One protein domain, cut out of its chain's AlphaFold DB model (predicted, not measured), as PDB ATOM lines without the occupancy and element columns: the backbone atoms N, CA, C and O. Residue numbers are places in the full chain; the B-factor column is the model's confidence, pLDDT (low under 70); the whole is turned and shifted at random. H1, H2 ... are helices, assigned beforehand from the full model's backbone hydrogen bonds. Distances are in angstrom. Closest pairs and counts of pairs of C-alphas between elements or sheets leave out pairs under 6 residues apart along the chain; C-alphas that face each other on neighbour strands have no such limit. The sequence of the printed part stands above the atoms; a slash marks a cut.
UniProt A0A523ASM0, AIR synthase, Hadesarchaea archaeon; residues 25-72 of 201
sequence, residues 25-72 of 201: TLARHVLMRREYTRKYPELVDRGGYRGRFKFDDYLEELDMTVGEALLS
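AT A GLANCE: This is residues 25 to 72 of the 201 residues of the protein "AIR synthase" of Hadesarchaea archaeon (UniProt A0A523ASM0). Little regular structure: three short helices, H1, H2 and H3, are strung along a body made mostly of loops, elongated from a loop round Arg 46 to a turn round Glu 60. A long stretch, residues 40 to 65, runs back from H2 past the chain after H1, then folds back on itself before H3. Named elements, all helix in class, hold only 17 of the 48 printed residues; there is no named strand. The whole is compact, with a radius of gyration of the C-alphas of 10.5 A, and spans 30 by 16 by 14 A.

HOW THE PARTS SIT: H1, residues 25 to 31, and H3, residues 66 to 70, only just touch, with 3 pairs of C-alphas within 8 A; the closest C-alphas, of Arg 28 and Leu 70, are 7.4 A apart. H2, residues 35 to 39, is apart from both. Residues 32 to 33 pair with 51 to 53, parallel, and 58 to 59 with 64 to 65, antiparallel. In H1, H2 and H3 every O i to N i+4 pair is within hydrogen-bond range.

IN THESE COORDINATES: H1 begins at C-alpha 25 (5.368, -9.342, -72.114) and is 10.2 A long; H2 measures 6.3 A. H3, 6.1 A, ends at C-alpha 70 (-1.571, -1.914, -71.238).

THE WHOLE: The farthest C-alphas, of Arg 46 and Glu 60, are 30.7 A apart. The link H1 to H2 is tight, H2 to H3 long. The printed part has no cut; residue 46 alone has pLDDT under 70.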
ATOM      1  N   THR A  25       5.546  -7.897 -71.869       93.88
ATOM      2  CA  THR A  25       5.368  -9.342 -72.114       93.88
ATOM      3  C   THR A  25       4.712 -10.028 -70.921       93.88
ATOM      4  O   THR A  25       3.677 -10.669 -71.079       93.88
ATOM      5  N   LEU A  26       5.255  -9.818 -69.720       94.69
ATOM      6  CA  LEU A  26       4.683 -10.354 -68.489       94.69
ATOM      7  C   LEU A  26       3.255  -9.835 -68.274       94.69
ATOM      8  O   LEU A  26       2.349 -10.644 -68.099       94.69
ATOM      9  N   ALA A  27       3.044  -8.517 -68.357       96.31
ATOM     10  CA  ALA A  27       1.743  -7.888 -68.140       96.31
ATOM     11  C   ALA A  27       0.670  -8.441 -69.093       96.31
ATOM     12  O   ALA A  27      -0.383  -8.889 -68.643       96.31
ATOM     13  N   ARG A  28       0.956  -8.512 -70.400       95.50
ATOM     14  CA  ARG A  28       0.033  -9.118 -71.371       95.50
ATOM     15  C   ARG A  28      -0.252 -10.578 -71.021       95.50
ATOM     16  O   ARG A  28      -1.403 -10.995 -71.033       95.50
ATOM     17  N   HIS A  29       0.776 -11.359 -70.694       94.69
ATOM     18  CA  HIS A  29       0.633 -12.792 -70.436       94.69
ATOM     19  C   HIS A  29      -0.216 -13.106 -69.208       94.69
ATOM     20  O   HIS A  29      -0.985 -14.064 -69.240       94.69
ATOM     21  N   VAL A  30      -0.092 -12.319 -68.141       96.69
ATOM     22  CA  VAL A  30      -0.792 -12.591 -66.879       96.69
ATOM     23  C   VAL A  30      -2.171 -11.949 -66.808       96.69
ATOM     24  O   VAL A  30      -3.011 -12.440 -66.067       96.69
ATOM     25  N   LEU A  31      -2.437 -10.896 -67.587       97.25
ATOM     26  CA  LEU A  31      -3.744 -10.236 -67.589       97.25
ATOM     27  C   LEU A  31      -4.686 -10.801 -68.656       97.25
ATOM     28  O   LEU A  31      -5.857 -11.056 -68.371       97.25
ATOM     29  N   MET A  32      -4.182 -11.051 -69.865       96.50
ATOM     30  CA  MET A  32      -5.026 -11.362 -71.019       96.50
ATOM     31  C   MET A  32      -5.476 -12.825 -71.048       96.50
ATOM     32  O   MET A  32      -4.720 -13.735 -70.699       96.50
ATOM     33  N   ARG A  33      -6.703 -13.065 -71.521       95.81
ATOM     34  CA  ARG A  33      -7.277 -14.410 -71.674       95.81
ATOM     35  C   ARG A  33      -6.474 -15.316 -72.599       95.81
ATOM     36  O   ARG A  33      -6.020 -14.922 -73.672       95.81
ATOM     37  N   ARG A  34      -6.444 -16.604 -72.249       93.31
ATOM     38  CA  ARG A  34      -5.830 -17.669 -73.060       93.31
ATOM     39  C   ARG A  34      -6.420 -17.801 -74.468       93.31
ATOM     40  O   ARG A  34      -5.736 -18.289 -75.362       93.31
ATOM     41  N   GLU A  35      -7.658 -17.362 -74.690       93.44
ATOM     42  CA  GLU A  35      -8.300 -17.391 -76.012       93.44
ATOM     43  C   GLU A  35      -7.538 -16.575 -77.066       93.44
ATOM     44  O   GLU A  35      -7.458 -16.992 -78.222       93.44
ATOM     45  N   TYR A  36      -6.878 -15.485 -76.660       93.31
ATOM     46  CA  TYR A  36      -6.061 -14.670 -77.558       93.31
ATOM     47  C   TYR A  36      -4.860 -15.429 -78.118       93.31
ATOM     48  O   TYR A  36      -4.403 -15.108 -79.208       93.31
ATOM     49  N   THR A  37      -4.402 -16.484 -77.434       91.44
ATOM     50  CA  THR A  37      -3.313 -17.338 -77.922       91.44
ATOM     51  C   THR A  37      -3.729 -18.094 -79.180       91.44
ATOM     52  O   THR A  37      -2.917 -18.321 -80.068       91.44
ATOM     53  N   ARG A  38      -5.004 -18.495 -79.258       90.00
ATOM     54  CA  ARG A  38      -5.561 -19.184 -80.430       90.00
ATOM     55  C   ARG A  38      -6.005 -18.203 -81.506       90.00
ATOM     56  O   ARG A  38      -5.878 -18.508 -82.682       90.00
ATOM     57  N   LYS A  39      -6.555 -17.058 -81.094       93.75
ATOM     58  CA  LYS A  39      -7.088 -16.039 -82.006       93.75
ATOM     59  C   LYS A  39      -5.987 -15.281 -82.755       93.75
ATOM     60  O   LYS A  39      -6.199 -14.936 -83.909       93.75
ATOM     61  N   TYR A  40      -4.851 -15.042 -82.098       93.25
ATOM     62  CA  TYR A  40      -3.713 -14.288 -82.630       93.25
ATOM     63  C   TYR A  40      -2.396 -15.048 -82.383       93.25
ATOM     64  O   TYR A  40      -1.579 -14.616 -81.560       93.25
ATOM     65  N   PRO A  41      -2.196 -16.221 -83.014       90.00
ATOM     66  CA  PRO A  41      -1.006 -17.048 -82.798       90.00
ATOM     67  C   PRO A  41       0.307 -16.324 -83.136       90.00
ATOM     68  O   PRO A  41       1.339 -16.621 -82.541       90.00
ATOM     69  N   GLU A  42       0.271 -15.336 -84.030       91.75
ATOM     70  CA  GLU A  42       1.399 -14.490 -84.417       91.75
ATOM     71  C   GLU A  42       1.887 -13.548 -83.303       91.75
ATOM     72  O   GLU A  42       3.026 -13.090 -83.341       91.75
ATOM     73  N   LEU A  43       1.049 -13.263 -82.298       85.44
ATOM     74  CA  LEU A  43       1.371 -12.352 -81.190       85.44
ATOM     75  C   LEU A  43       1.943 -13.068 -79.957       85.44
ATOM     76  O   LEU A  43       2.260 -12.419 -78.952       85.44
ATOM     77  N   VAL A  44       2.009 -14.399 -79.998       78.94
ATOM     78  CA  VAL A  44       2.323 -15.237 -78.842       78.94
ATOM     79  C   VAL A  44       3.809 -15.562 -78.809       78.94
ATOM     80  O   VAL A  44       4.328 -16.256 -79.680       78.94
ATOM     81  N   ASP A  45       4.486 -15.113 -77.755       81.19
ATOM     82  CA  ASP A  45       5.842 -15.562 -77.439       81.19
ATOM     83  C   ASP A  45       5.834 -16.829 -76.549       81.19
ATOM     84  O   ASP A  45       4.795 -17.468 -76.328       81.19
ATOM     85  N   ARG A  46       7.007 -17.241 -76.049       69.69
ATOM     86  CA  ARG A  46       7.153 -18.433 -75.199       69.69
ATOM     87  C   ARG A  46       6.327 -18.294 -73.910       69.69
ATOM     88  O   ARG A  46       6.767 -17.718 -72.922       69.69
ATOM     89  N   GLY A  47       5.148 -18.916 -73.889       76.50
ATOM     90  CA  GLY A  47       4.344 -19.129 -72.680       76.50
ATOM     91  C   GLY A  47       2.851 -18.842 -72.825       76.50
ATOM     92  O   GLY A  47       2.083 -19.325 -71.988       76.50
ATOM     93  N   GLY A  48       2.443 -18.107 -73.864       87.88
ATOM     94  CA  GLY A  48       1.041 -17.772 -74.124       87.88
ATOM     95  C   GLY A  48       0.371 -16.899 -73.059       87.88
ATOM     96  O   GLY A  48       0.884 -16.685 -71.958       87.88
ATOM     97  N   TYR A  49      -0.827 -16.428 -73.393       94.31
ATOM     98  CA  TYR A  49      -1.695 -15.713 -72.463       94.31
ATOM     99  C   TYR A  49      -2.345 -16.684 -71.463       94.31
ATOM    100  O   TYR A  49      -2.796 -17.772 -71.838       94.31
ATOM    101  N   ARG A  50      -2.379 -16.302 -70.184       93.94
ATOM    102  CA  ARG A  50      -2.834 -17.128 -69.047       93.94
ATOM    103  C   ARG A  50      -3.707 -16.364 -68.046       93.94
ATOM    104  O   ARG A  50      -4.089 -16.939 -67.031       93.94
ATOM    105  N   GLY A  51      -4.003 -15.099 -68.319       95.44
ATOM    106  CA  GLY A  51      -4.897 -14.284 -67.513       95.44
ATOM    107  C   GLY A  51      -6.370 -14.557 -67.792       95.44
ATOM    108  O   GLY A  51      -6.740 -15.510 -68.490       95.44
ATOM    109  N   ARG A  52      -7.226 -13.695 -67.240       96.44
ATOM    110  CA  ARG A  52      -8.689 -13.835 -67.308       96.44
ATOM    111  C   ARG A  52      -9.422 -12.653 -67.934       96.44
ATOM    112  O   ARG A  52     -10.629 -12.761 -68.148       96.44
ATOM    113  N   PHE A  53      -8.730 -11.568 -68.264       98.12
ATOM    114  CA  PHE A  53      -9.361 -10.362 -68.790       98.12
ATOM    115  C   PHE A  53      -9.375 -10.330 -70.315       98.12
ATOM    116  O   PHE A  53      -8.419 -10.745 -70.986       98.12
ATOM    117  N   LYS A  54     -10.484  -9.849 -70.870       97.62
ATOM    118  CA  LYS A  54     -10.544  -9.392 -72.253       97.62
ATOM    119  C   LYS A  54      -9.836  -8.049 -72.378       97.62
ATOM    120  O   LYS A  54      -9.632  -7.335 -71.403       97.62
ATOM    121  N   PHE A  55      -9.468  -7.710 -73.605       96.25
ATOM    122  CA  PHE A  55      -8.825  -6.441 -73.930       96.25
ATOM    123  C   PHE A  55      -9.717  -5.236 -73.589       96.25
ATOM    124  O   PHE A  55      -9.228  -4.211 -73.135       96.25
ATOM    125  N   ASP A  56     -11.021  -5.379 -73.789       97.69
ATOM    126  CA  ASP A  56     -12.059  -4.368 -73.602       97.69
ATOM    127  C   ASP A  56     -12.795  -4.483 -72.254       97.69
ATOM    128  O   ASP A  56     -13.739  -3.733 -72.015       97.69
ATOM    129  N   ASP A  57     -12.360  -5.375 -71.353       98.31
ATOM    130  CA  ASP A  57     -12.903  -5.426 -69.992       98.31
ATOM    131  C   ASP A  57     -12.527  -4.127 -69.257       98.31
ATOM    132  O   ASP A  57     -11.343  -3.832 -69.066       98.31
ATOM    133  N   TYR A  58     -13.537  -3.357 -68.849       98.31
ATOM    134  CA  TYR A  58     -13.380  -2.179 -67.997       98.31
ATOM    135  C   TYR A  58     -13.280  -2.599 -66.528       98.31
ATOM    136  O   TYR A  58     -14.101  -3.385 -66.049       98.31
ATOM    137  N   LEU A  59     -12.275  -2.082 -65.818       97.75
ATOM    138  CA  LEU A  59     -12.038  -2.374 -64.405       97.75
ATOM    139  C   LEU A  59     -12.148  -1.086 -63.587       97.75
ATOM    140  O   LEU A  59     -11.356  -0.168 -63.788       97.75
ATOM    141  N   GLU A  60     -13.079  -1.044 -62.630       96.81
ATOM    142  CA  GLU A  60     -13.302   0.130 -61.765       96.81
ATOM    143  C   GLU A  60     -12.029   0.555 -61.020       96.81
ATOM    144  O   GLU A  60     -11.733   1.738 -60.911       96.81
ATOM    145  N   GLU A  61     -11.221  -0.410 -60.572       94.19
ATOM    146  CA  GLU A  61      -9.947  -0.155 -59.886       94.19
ATOM    147  C   GLU A  61      -8.877   0.508 -60.770       94.19
ATOM    148  O   GLU A  61      -7.937   1.101 -60.243       94.19
ATOM    149  N   LEU A  62      -8.995   0.404 -62.100       95.50
ATOM    150  CA  LEU A  62      -8.109   1.077 -63.053       95.50
ATOM    151  C   LEU A  62      -8.719   2.370 -63.613       95.50
ATOM    152  O   LEU A  62      -7.977   3.173 -64.172       95.50
ATOM    153  N   ASP A  63     -10.042   2.533 -63.516       95.94
ATOM    154  CA  ASP A  63     -10.832   3.543 -64.237       95.94
ATOM    155  C   ASP A  63     -10.558   3.556 -65.760       95.94
ATOM    156  O   ASP A  63     -10.531   4.590 -66.426       95.94
ATOM    157  N   MET A  64     -10.287   2.380 -66.332       97.62
ATOM    158  CA  MET A  64     -10.045   2.186 -67.763       97.62
ATOM    159  C   MET A  64     -10.172   0.707 -68.139       97.62
ATOM    160  O   MET A  64     -10.234  -0.179 -67.279       97.62
ATOM    161  N   THR A  65     -10.186   0.421 -69.439       98.44
ATOM    162  CA  THR A  65     -10.087  -0.962 -69.924       98.44
ATOM    163  C   THR A  65      -8.683  -1.531 -69.730       98.44
ATOM    164  O   THR A  65      -7.686  -0.803 -69.716       98.44
ATOM    165  N   VAL A  66      -8.566  -2.858 -69.636       98.06
ATOM    166  CA  VAL A  66      -7.256  -3.534 -69.561       98.06
ATOM    167  C   VAL A  66      -6.377  -3.187 -70.768       98.06
ATOM    168  O   VAL A  66      -5.171  -2.979 -70.623       98.06
ATOM    169  N   GLY A  67      -6.971  -3.076 -71.955       97.56
ATOM    170  CA  GLY A  67      -6.295  -2.658 -73.176       97.56
ATOM    171  C   GLY A  67      -5.750  -1.234 -73.095       97.56
ATOM    172  O   GLY A  67      -4.579  -1.017 -73.402       97.56
ATOM    173  N   GLU A  68      -6.549  -0.273 -72.627       97.94
ATOM    174  CA  GLU A  68      -6.095   1.106 -72.393       97.94
ATOM    175  C   GLU A  68      -4.979   1.174 -71.347       97.94
ATOM    176  O   GLU A  68      -3.998   1.904 -71.527       97.94
ATOM    177  N   ALA A  69      -5.072   0.365 -70.292       98.12
ATOM    178  CA  ALA A  69      -4.049   0.296 -69.263       98.12
ATOM    179  C   ALA A  69      -2.718  -0.236 -69.818       98.12
ATOM    180  O   ALA A  69      -1.664   0.353 -69.571       98.12
ATOM    181  N   LEU A  70      -2.753  -1.312 -70.611       97.56
ATOM    182  CA  LEU A  70      -1.571  -1.914 -71.238       97.56
ATOM    183  C   LEU A  70      -0.964  -1.048 -72.349       97.56
ATOM    184  O   LEU A  70       0.247  -1.102 -72.564       97.56
ATOM    185  N   LEU A  71      -1.788  -0.275 -73.058       97.25
ATOM    186  CA  LEU A  71      -1.374   0.588 -74.170       97.25
ATOM    187  C   LEU A  71      -1.167   2.051 -73.769       97.25
ATOM    188  O   LEU A  71      -0.915   2.888 -74.640       97.25
ATOM    189  N   SER A  72      -1.270   2.373 -72.478       97.50
ATOM    190  CA  SER A  72      -1.038   3.726 -71.977       97.50
ATOM    191  C   SER A  72       0.323   4.246 -72.471       97.50
ATOM    192  O   SER A  72       1.350   3.604 -72.225       97.50
TER     193      SER A  72